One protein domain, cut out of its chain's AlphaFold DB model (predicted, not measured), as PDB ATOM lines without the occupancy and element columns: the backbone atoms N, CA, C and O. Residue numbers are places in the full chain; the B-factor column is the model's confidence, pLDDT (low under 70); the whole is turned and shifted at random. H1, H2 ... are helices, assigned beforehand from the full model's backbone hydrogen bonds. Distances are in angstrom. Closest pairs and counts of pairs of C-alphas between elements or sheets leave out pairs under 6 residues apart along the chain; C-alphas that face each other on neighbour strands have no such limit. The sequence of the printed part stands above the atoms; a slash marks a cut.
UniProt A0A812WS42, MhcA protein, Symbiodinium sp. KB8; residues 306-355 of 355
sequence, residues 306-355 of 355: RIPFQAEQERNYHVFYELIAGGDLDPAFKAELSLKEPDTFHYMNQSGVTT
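AT A GLANCE: This is residues 306 to 355 of the 355 residues of the protein "MhcA protein" of Symbiodinium sp. KB8 (UniProt A0A812WS42). With little regular structure, this is a rod in which H1 and the unnamed residues 306 to 317 before it run along one long side, H2 turns a corner at one end, and the unnamed residues 337 to 355 fold back toward the other end, where loops from both ends of the printed part gather. The printed part has 50 residues, with two named helices, H1 then H2, and no named strand; the class is all helix, though the helices hold only 18 residues. It is compact, with a radius of gyration of the C-alphas of 11.0 A and spans of 33 by 15 by 15 A.

IN THESE COORDINATES: Residues 306 to 317 hold no named element. H1, residues 318 to 329, begins with C-alpha 318 at (279.284, 123.094, 249.346) and is 16.8 A long. H2, residues 331 to 336, ends with C-alpha 336 at (280.561, 137.829, 235.140). Residues 337 to 355 hold no named element.

HOW THE PARTS SIT: H1 and H2 touch only at the corner by their tight link; H1 does so with residues 324 to 328 alone. Their closest C-alphas, of Gly 327 and Lys 334, are 4.5 A apart. They run opposite ways at a steep tilt of 58 degrees. Every O i to N i+4 pair is within hydrogen-bond range in H2, and 7 of 8 in H1.

THE WHOLE: The C-alphas farthest apart, of Glu 312 and Ala 332, are 33.4 A apart. The printed part has no cut. Its mean pLDDT is 89.4; residue 355, the chain's last, is under 70.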
ATOM      1  N   ARG A 306     272.223 128.219 258.444       88.12
ATOM      2  CA  ARG A 306     273.600 127.963 257.997       88.12
ATOM      3  C   ARG A 306     274.094 128.965 256.954       88.12
ATOM      4  O   ARG A 306     275.294 129.163 256.818       88.12
ATOM      5  N   ILE A 307     273.192 129.608 256.208       91.69
ATOM      6  CA  ILE A 307     273.576 130.586 255.180       91.69
ATOM      7  C   ILE A 307     274.179 131.846 255.823       91.69
ATOM      8  O   ILE A 307     275.314 132.176 255.480       91.69
ATOM      9  N   PRO A 308     273.481 132.555 256.735       93.56
ATOM     10  CA  PRO A 308     274.024 133.761 257.352       93.56
ATOM     11  C   PRO A 308     275.043 133.504 258.472       93.56
ATOM     12  O   PRO A 308     275.794 134.428 258.783       93.56
ATOM     13  N   PHE A 309     275.055 132.314 259.088       90.56
ATOM     14  CA  PHE A 309     275.895 131.996 260.248       90.56
ATOM     15  C   PHE A 309     276.401 130.550 260.214       90.56
ATOM     16  O   PHE A 309     275.642 129.633 259.913       90.56
ATOM     17  N   GLN A 310     277.664 130.342 260.585       89.38
ATOM     18  CA  GLN A 310     278.267 129.021 260.768       89.38
ATOM     19  C   GLN A 310     278.953 128.964 262.135       89.38
ATOM     20  O   GLN A 310     279.565 129.946 262.561       89.38
ATOM     21  N   ALA A 311     278.860 127.824 262.822       83.69
ATOM     22  CA  ALA A 311     279.634 127.603 264.039       83.69
ATOM     23  C   ALA A 311     281.140 127.532 263.727       83.69
ATOM     24  O   ALA A 311     281.550 127.329 262.583       83.69
ATOM     25  N   GLU A 312     281.976 127.707 264.750       86.31
ATOM     26  CA  GLU A 312     283.429 127.586 264.611       86.31
ATOM     27  C   GLU A 312     283.803 126.201 264.052       86.31
ATOM     28  O   GLU A 312     283.231 125.194 264.466       86.31
ATOM     29  N   GLN A 313     284.742 126.154 263.102       83.00
ATOM     30  CA  GLN A 313     285.140 124.944 262.360       83.00
ATOM     31  C   GLN A 313     284.073 124.335 261.428       83.00
ATOM     32  O   GLN A 313     284.332 123.310 260.797       83.00
ATOM     33  N   GLU A 314     282.900 124.954 261.269       82.69
ATOM     34  CA  GLU A 314     281.911 124.525 260.277       82.69
ATOM     35  C   GLU A 314     281.998 125.331 258.978       82.69
ATOM     36  O   GLU A 314     282.415 126.484 258.953       82.69
ATOM     37  N   ARG A 315     281.555 124.738 257.870       86.44
ATOM     38  CA  ARG A 315     281.469 125.416 256.570       86.44
ATOM     39  C   ARG A 315     280.021 125.725 256.203       86.44
ATOM     40  O   ARG A 315     279.071 125.156 256.756       86.44
ATOM     41  N   ASN A 316     279.861 126.630 255.243       90.69
ATOM     42  CA  ASN A 316     278.583 126.845 254.571       90.69
ATOM     43  C   ASN A 316     278.288 125.683 253.590       90.69
ATOM     44  O   ASN A 316     279.058 124.726 253.493       90.69
ATOM     45  N   TYR A 317     277.178 125.742 252.851       89.75
ATOM     46  CA  TYR A 317     276.848 124.734 251.838       89.75
ATOM     47  C   TYR A 317     277.932 124.627 250.753       89.75
ATOM     48  O   TYR A 317     278.449 125.640 250.280       89.75
ATOM     49  N   HIS A 318     278.223 123.395 250.318       87.75
ATOM     50  CA  HIS A 318     279.284 123.094 249.346       87.75
ATOM     51  C   HIS A 318     279.173 123.894 248.048       87.75
ATOM     52  O   HIS A 318     280.195 124.350 247.543       87.75
ATOM     53  N   VAL A 319     277.947 124.171 247.587       91.19
ATOM     54  CA  VAL A 319     277.686 124.944 246.366       91.19
ATOM     55  C   VAL A 319     278.414 126.292 246.331       91.19
ATOM     56  O   VAL A 319     278.842 126.713 245.264       91.19
ATOM     57  N   PHE A 320     278.614 126.968 247.470       92.50
ATOM     58  CA  PHE A 320     279.333 128.246 247.493       92.50
ATOM     59  C   PHE A 320     280.827 128.076 247.194       92.50
ATOM     60  O   PHE A 320     281.403 128.873 246.457       92.50
ATOM     61  N   TYR A 321     281.446 127.028 247.737       92.00
ATOM     62  CA  TYR A 321     282.864 126.725 247.529       92.00
ATOM     63  C   TYR A 321     283.102 126.131 246.139       92.00
ATOM     64  O   TYR A 321     284.038 126.526 245.450       92.00
ATOM     65  N   GLU A 322     282.214 125.240 245.694       91.12
ATOM     66  CA  GLU A 322     282.233 124.657 244.349       91.12
ATOM     67  C   GLU A 322     282.034 125.720 243.265       91.12
ATOM     68  O   GLU A 322     282.693 125.664 242.232       91.12
ATOM     69  N   LEU A 323     281.179 126.722 243.503       92.69
ATOM     70  CA  LEU A 323     280.970 127.834 242.576       92.69
ATOM     71  C   LEU A 323     282.240 128.675 242.401       92.69
ATOM     72  O   LEU A 323     282.585 129.033 241.276       92.69
ATOM     73  N   ILE A 324     282.938 128.980 243.498       91.50
ATOM     74  CA  ILE A 324     284.200 129.733 243.451       91.50
ATOM     75  C   ILE A 324     285.284 128.902 242.758       91.50
ATOM     76  O   ILE A 324     285.888 129.387 241.804       91.50
ATOM     77  N   ALA A 325     285.455 127.638 243.157       90.62
ATOM     78  CA  ALA A 325     286.423 126.728 242.544       90.62
ATOM     79  C   ALA A 325     286.140 126.496 241.048       90.62
ATOM     80  O   ALA A 325     287.061 126.433 240.238       90.62
ATOM     81  N   GLY A 326     284.867 126.412 240.655       90.81
ATOM     82  CA  GLY A 326     284.452 126.350 239.256       90.81
ATOM     83  C   GLY A 326     284.768 127.640 238.492       90.81
ATOM     84  O   GLY A 326     285.219 127.580 237.352       90.81
ATOM     85  N   GLY A 327     284.606 128.804 239.127       91.19
ATOM     86  CA  GLY A 327     285.025 130.092 238.570       91.19
ATOM     87  C   GLY A 327     286.534 130.218 238.380       91.19
ATOM     88  O   GLY A 327     286.974 130.835 237.416       91.19
ATOM     89  N   ASP A 328     287.351 129.584 239.217       89.69
ATOM     90  CA  ASP A 328     288.805 129.560 239.005       89.69
ATOM     91  C   ASP A 328     289.209 128.836 237.714       89.69
ATOM     92  O   ASP A 328     290.255 129.140 237.134       89.69
ATOM     93  N   LEU A 329     288.366 127.919 237.230       93.00
ATOM     94  CA  LEU A 329     288.554 127.212 235.962       93.00
ATOM     95  C   LEU A 329     288.040 128.007 234.749       93.00
ATOM     96  O   LEU A 329     288.509 127.770 233.635       93.00
ATOM     97  N   ASP A 330     287.115 128.951 234.950       93.50
ATOM     98  CA  ASP A 330     286.536 129.799 233.901       93.50
ATOM     99  C   ASP A 330     286.610 131.295 234.279       93.50
ATOM    100  O   ASP A 330     285.717 131.838 234.940       93.50
ATOM    101  N   PRO A 331     287.652 132.011 233.811       90.94
ATOM    102  CA  PRO A 331     287.833 133.430 234.106       90.94
ATOM    103  C   PRO A 331     286.697 134.335 233.614       90.94
ATOM    104  O   PRO A 331     286.474 135.395 234.205       90.94
ATOM    105  N   ALA A 332     285.990 133.956 232.542       93.06
ATOM    106  CA  ALA A 332     284.863 134.734 232.035       93.06
ATOM    107  C   ALA A 332     283.672 134.621 232.993       93.06
ATOM    108  O   ALA A 332     283.102 135.641 233.383       93.06
ATOM    109  N   PHE A 333     283.381 133.404 233.456       92.44
ATOM    110  CA  PHE A 333     282.369 133.135 234.478       92.44
ATOM    111  C   PHE A 333     282.707 133.800 235.821       92.44
ATOM    112  O   PHE A 333     281.852 134.444 236.436       92.44
ATOM    113  N   LYS A 334     283.979 133.735 236.251       93.06
ATOM    114  CA  LYS A 334     284.462 134.413 237.469       93.06
ATOM    115  C   LYS A 334     284.230 135.922 237.399       93.06
ATOM    116  O   LYS A 334     283.790 136.521 238.380       93.06
ATOM    117  N   ALA A 335     284.507 136.535 236.247       93.12
ATOM    118  CA  ALA A 335     284.317 137.966 236.032       93.12
ATOM    119  C   ALA A 335     282.833 138.361 235.971       93.12
ATOM    120  O   ALA A 335     282.449 139.348 236.598       93.12
ATOM    121  N   GLU A 336     282.003 137.588 235.267       94.94
ATOM    122  CA  GLU A 336     280.561 137.829 235.140       94.94
ATOM    123  C   GLU A 336     279.869 137.860 236.506       94.94
ATOM    124  O   GLU A 336     279.150 138.806 236.829       94.94
ATOM    125  N   LEU A 337     280.148 136.860 237.344       93.06
ATOM    126  CA  LEU A 337     279.563 136.742 238.679       93.06
ATOM    127  C   LEU A 337     280.342 137.509 239.758       93.06
ATOM    128  O   LEU A 337     279.948 137.500 240.924       93.06
ATOM    129  N   SER A 338     281.430 138.195 239.387       94.31
ATOM    130  CA  SER A 338     282.315 138.918 240.312       94.31
ATOM    131  C   SER A 338     282.803 138.052 241.484       94.31
ATOM    132  O   SER A 338     282.917 138.525 242.620       94.31
ATOM    133  N   LEU A 339     283.083 136.776 241.205       93.31
ATOM    134  CA  LEU A 339     283.535 135.806 242.196       93.31
ATOM    135  C   LEU A 339     284.953 136.143 242.667       93.31
ATOM    136  O   LEU A 339     285.829 136.555 241.902       93.31
ATOM    137  N   LYS A 340     285.173 135.957 243.964       92.12
ATOM    138  CA  LYS A 340     286.429 136.212 244.673       92.12
ATOM    139  C   LYS A 340     286.743 135.021 245.573       92.12
ATOM    140  O   LYS A 340     285.973 134.069 245.619       92.12
ATOM    141  N   GLU A 341     287.849 135.100 246.302       90.56
ATOM    142  CA  GLU A 341     288.217 134.077 247.281       90.56
ATOM    143  C   GLU A 341     287.155 133.943 248.392       90.56
ATOM    144  O   GLU A 341     286.568 134.963 248.785       90.56
ATOM    145  N   PRO A 342     286.928 132.734 248.943       90.62
ATOM    146  CA  PRO A 342     285.928 132.485 249.988       90.62
ATOM    147  C   PRO A 342     286.018 133.457 251.170       90.62
ATOM    148  O   PRO A 342     285.008 134.003 251.612       90.62
ATOM    149  N   ASP A 343     287.240 133.763 251.613       91.00
ATOM    150  CA  ASP A 343     287.530 134.640 252.754       91.00
ATOM    151  C   ASP A 343     287.001 136.076 252.576       91.00
ATOM    152  O   ASP A 343     286.876 136.835 253.541       91.00
ATOM    153  N   THR A 344     286.689 136.480 251.342       91.62
ATOM    154  CA  THR A 344     286.159 137.816 251.038       91.62
ATOM    155  C   THR A 344     284.658 137.941 251.283       91.62
ATOM    156  O   THR A 344     284.155 139.058 251.439       91.62
ATOM    157  N   PHE A 345     283.933 136.822 251.333       93.06
ATOM    158  CA  PHE A 345     282.491 136.813 251.525       93.06
ATOM    159  C   PHE A 345     282.147 136.647 253.002       93.06
ATOM    160  O   PHE A 345     282.529 135.674 253.647       93.06
ATOM    161  N   HIS A 346     281.335 137.572 253.523       93.19
ATOM    162  CA  HIS A 346     280.901 137.544 254.921       93.19
ATOM    163  C   HIS A 346     280.214 136.231 255.317       93.19
ATOM    164  O   HIS A 346     280.314 135.830 256.462       93.19
ATOM    165  N   TYR A 347     279.521 135.547 254.405       94.25
ATOM    166  CA  TYR A 347     278.850 134.272 254.701       94.25
ATOM    167  C   TYR A 347     279.756 133.043 254.598       94.25
ATOM    168  O   TYR A 347     279.277 131.923 254.749       94.25
ATOM    169  N   MET A 348     281.041 133.228 254.309       92.00
ATOM    170  CA  MET A 348     281.994 132.131 254.148       92.00
ATOM    171  C   MET A 348     283.209 132.268 255.070       92.00
ATOM    172  O   MET A 348     283.949 131.306 255.204       92.00
ATOM    173  N   ASN A 349     283.405 133.418 255.726       91.94
ATOM    174  CA  ASN A 349     284.620 133.727 256.487       91.94
ATOM    175  C   ASN A 349     284.429 133.822 258.016       91.94
ATOM    176  O   ASN A 349     285.327 134.289 258.714       91.94
ATOM    177  N   GLN A 350     283.276 133.404 258.548       88.56
ATOM    178  CA  GLN A 350     282.940 133.574 259.973       88.56
ATOM    179  C   GLN A 350     283.478 132.457 260.875       88.56
ATOM    180  O   GLN A 350     283.724 132.695 262.052       88.56
ATOM    181  N   SER A 351     283.644 131.246 260.342       87.06
ATOM    182  CA  SER A 351     283.929 130.035 261.123       87.06
ATOM    183  C   SER A 351     285.412 129.693 261.266       87.06
ATOM    184  O   SER A 351     285.758 128.751 261.981       87.06
ATOM    185  N   GLY A 352     286.286 130.427 260.570       80.44
ATOM    186  CA  GLY A 352     287.725 130.164 260.530       80.44
ATOM    187  C   GLY A 352     288.151 129.016 259.606       80.44
ATOM    188  O   GLY A 352     289.330 128.672 259.610       80.44
ATOM    189  N   VAL A 353     287.234 128.438 258.815       79.88
ATOM    190  CA  VAL A 353     287.528 127.355 257.857       79.88
ATOM    191  C   VAL A 353     286.908 127.656 256.496       79.88
ATOM    192  O   VAL A 353     285.689 127.790 256.375       79.88
ATOM    193  N   THR A 354     287.746 127.720 255.457       71.94
ATOM    194  CA  THR A 354     287.321 128.033 254.081       71.94
ATOM    195  C   THR A 354     287.748 127.019 253.022       71.94
ATOM    196  O   THR A 354     287.282 127.111 251.886       71.94
ATOM    197  N   THR A 355     288.537 126.012 253.405       58.72
ATOM    198  CA  THR A 355     288.996 124.897 252.556       58.72
ATOM    199  C   THR A 355     288.508 123.564 253.080       58.72
ATOM    200  O   THR A 355     288.663 123.331 254.299       58.72
TER     201      THR A 355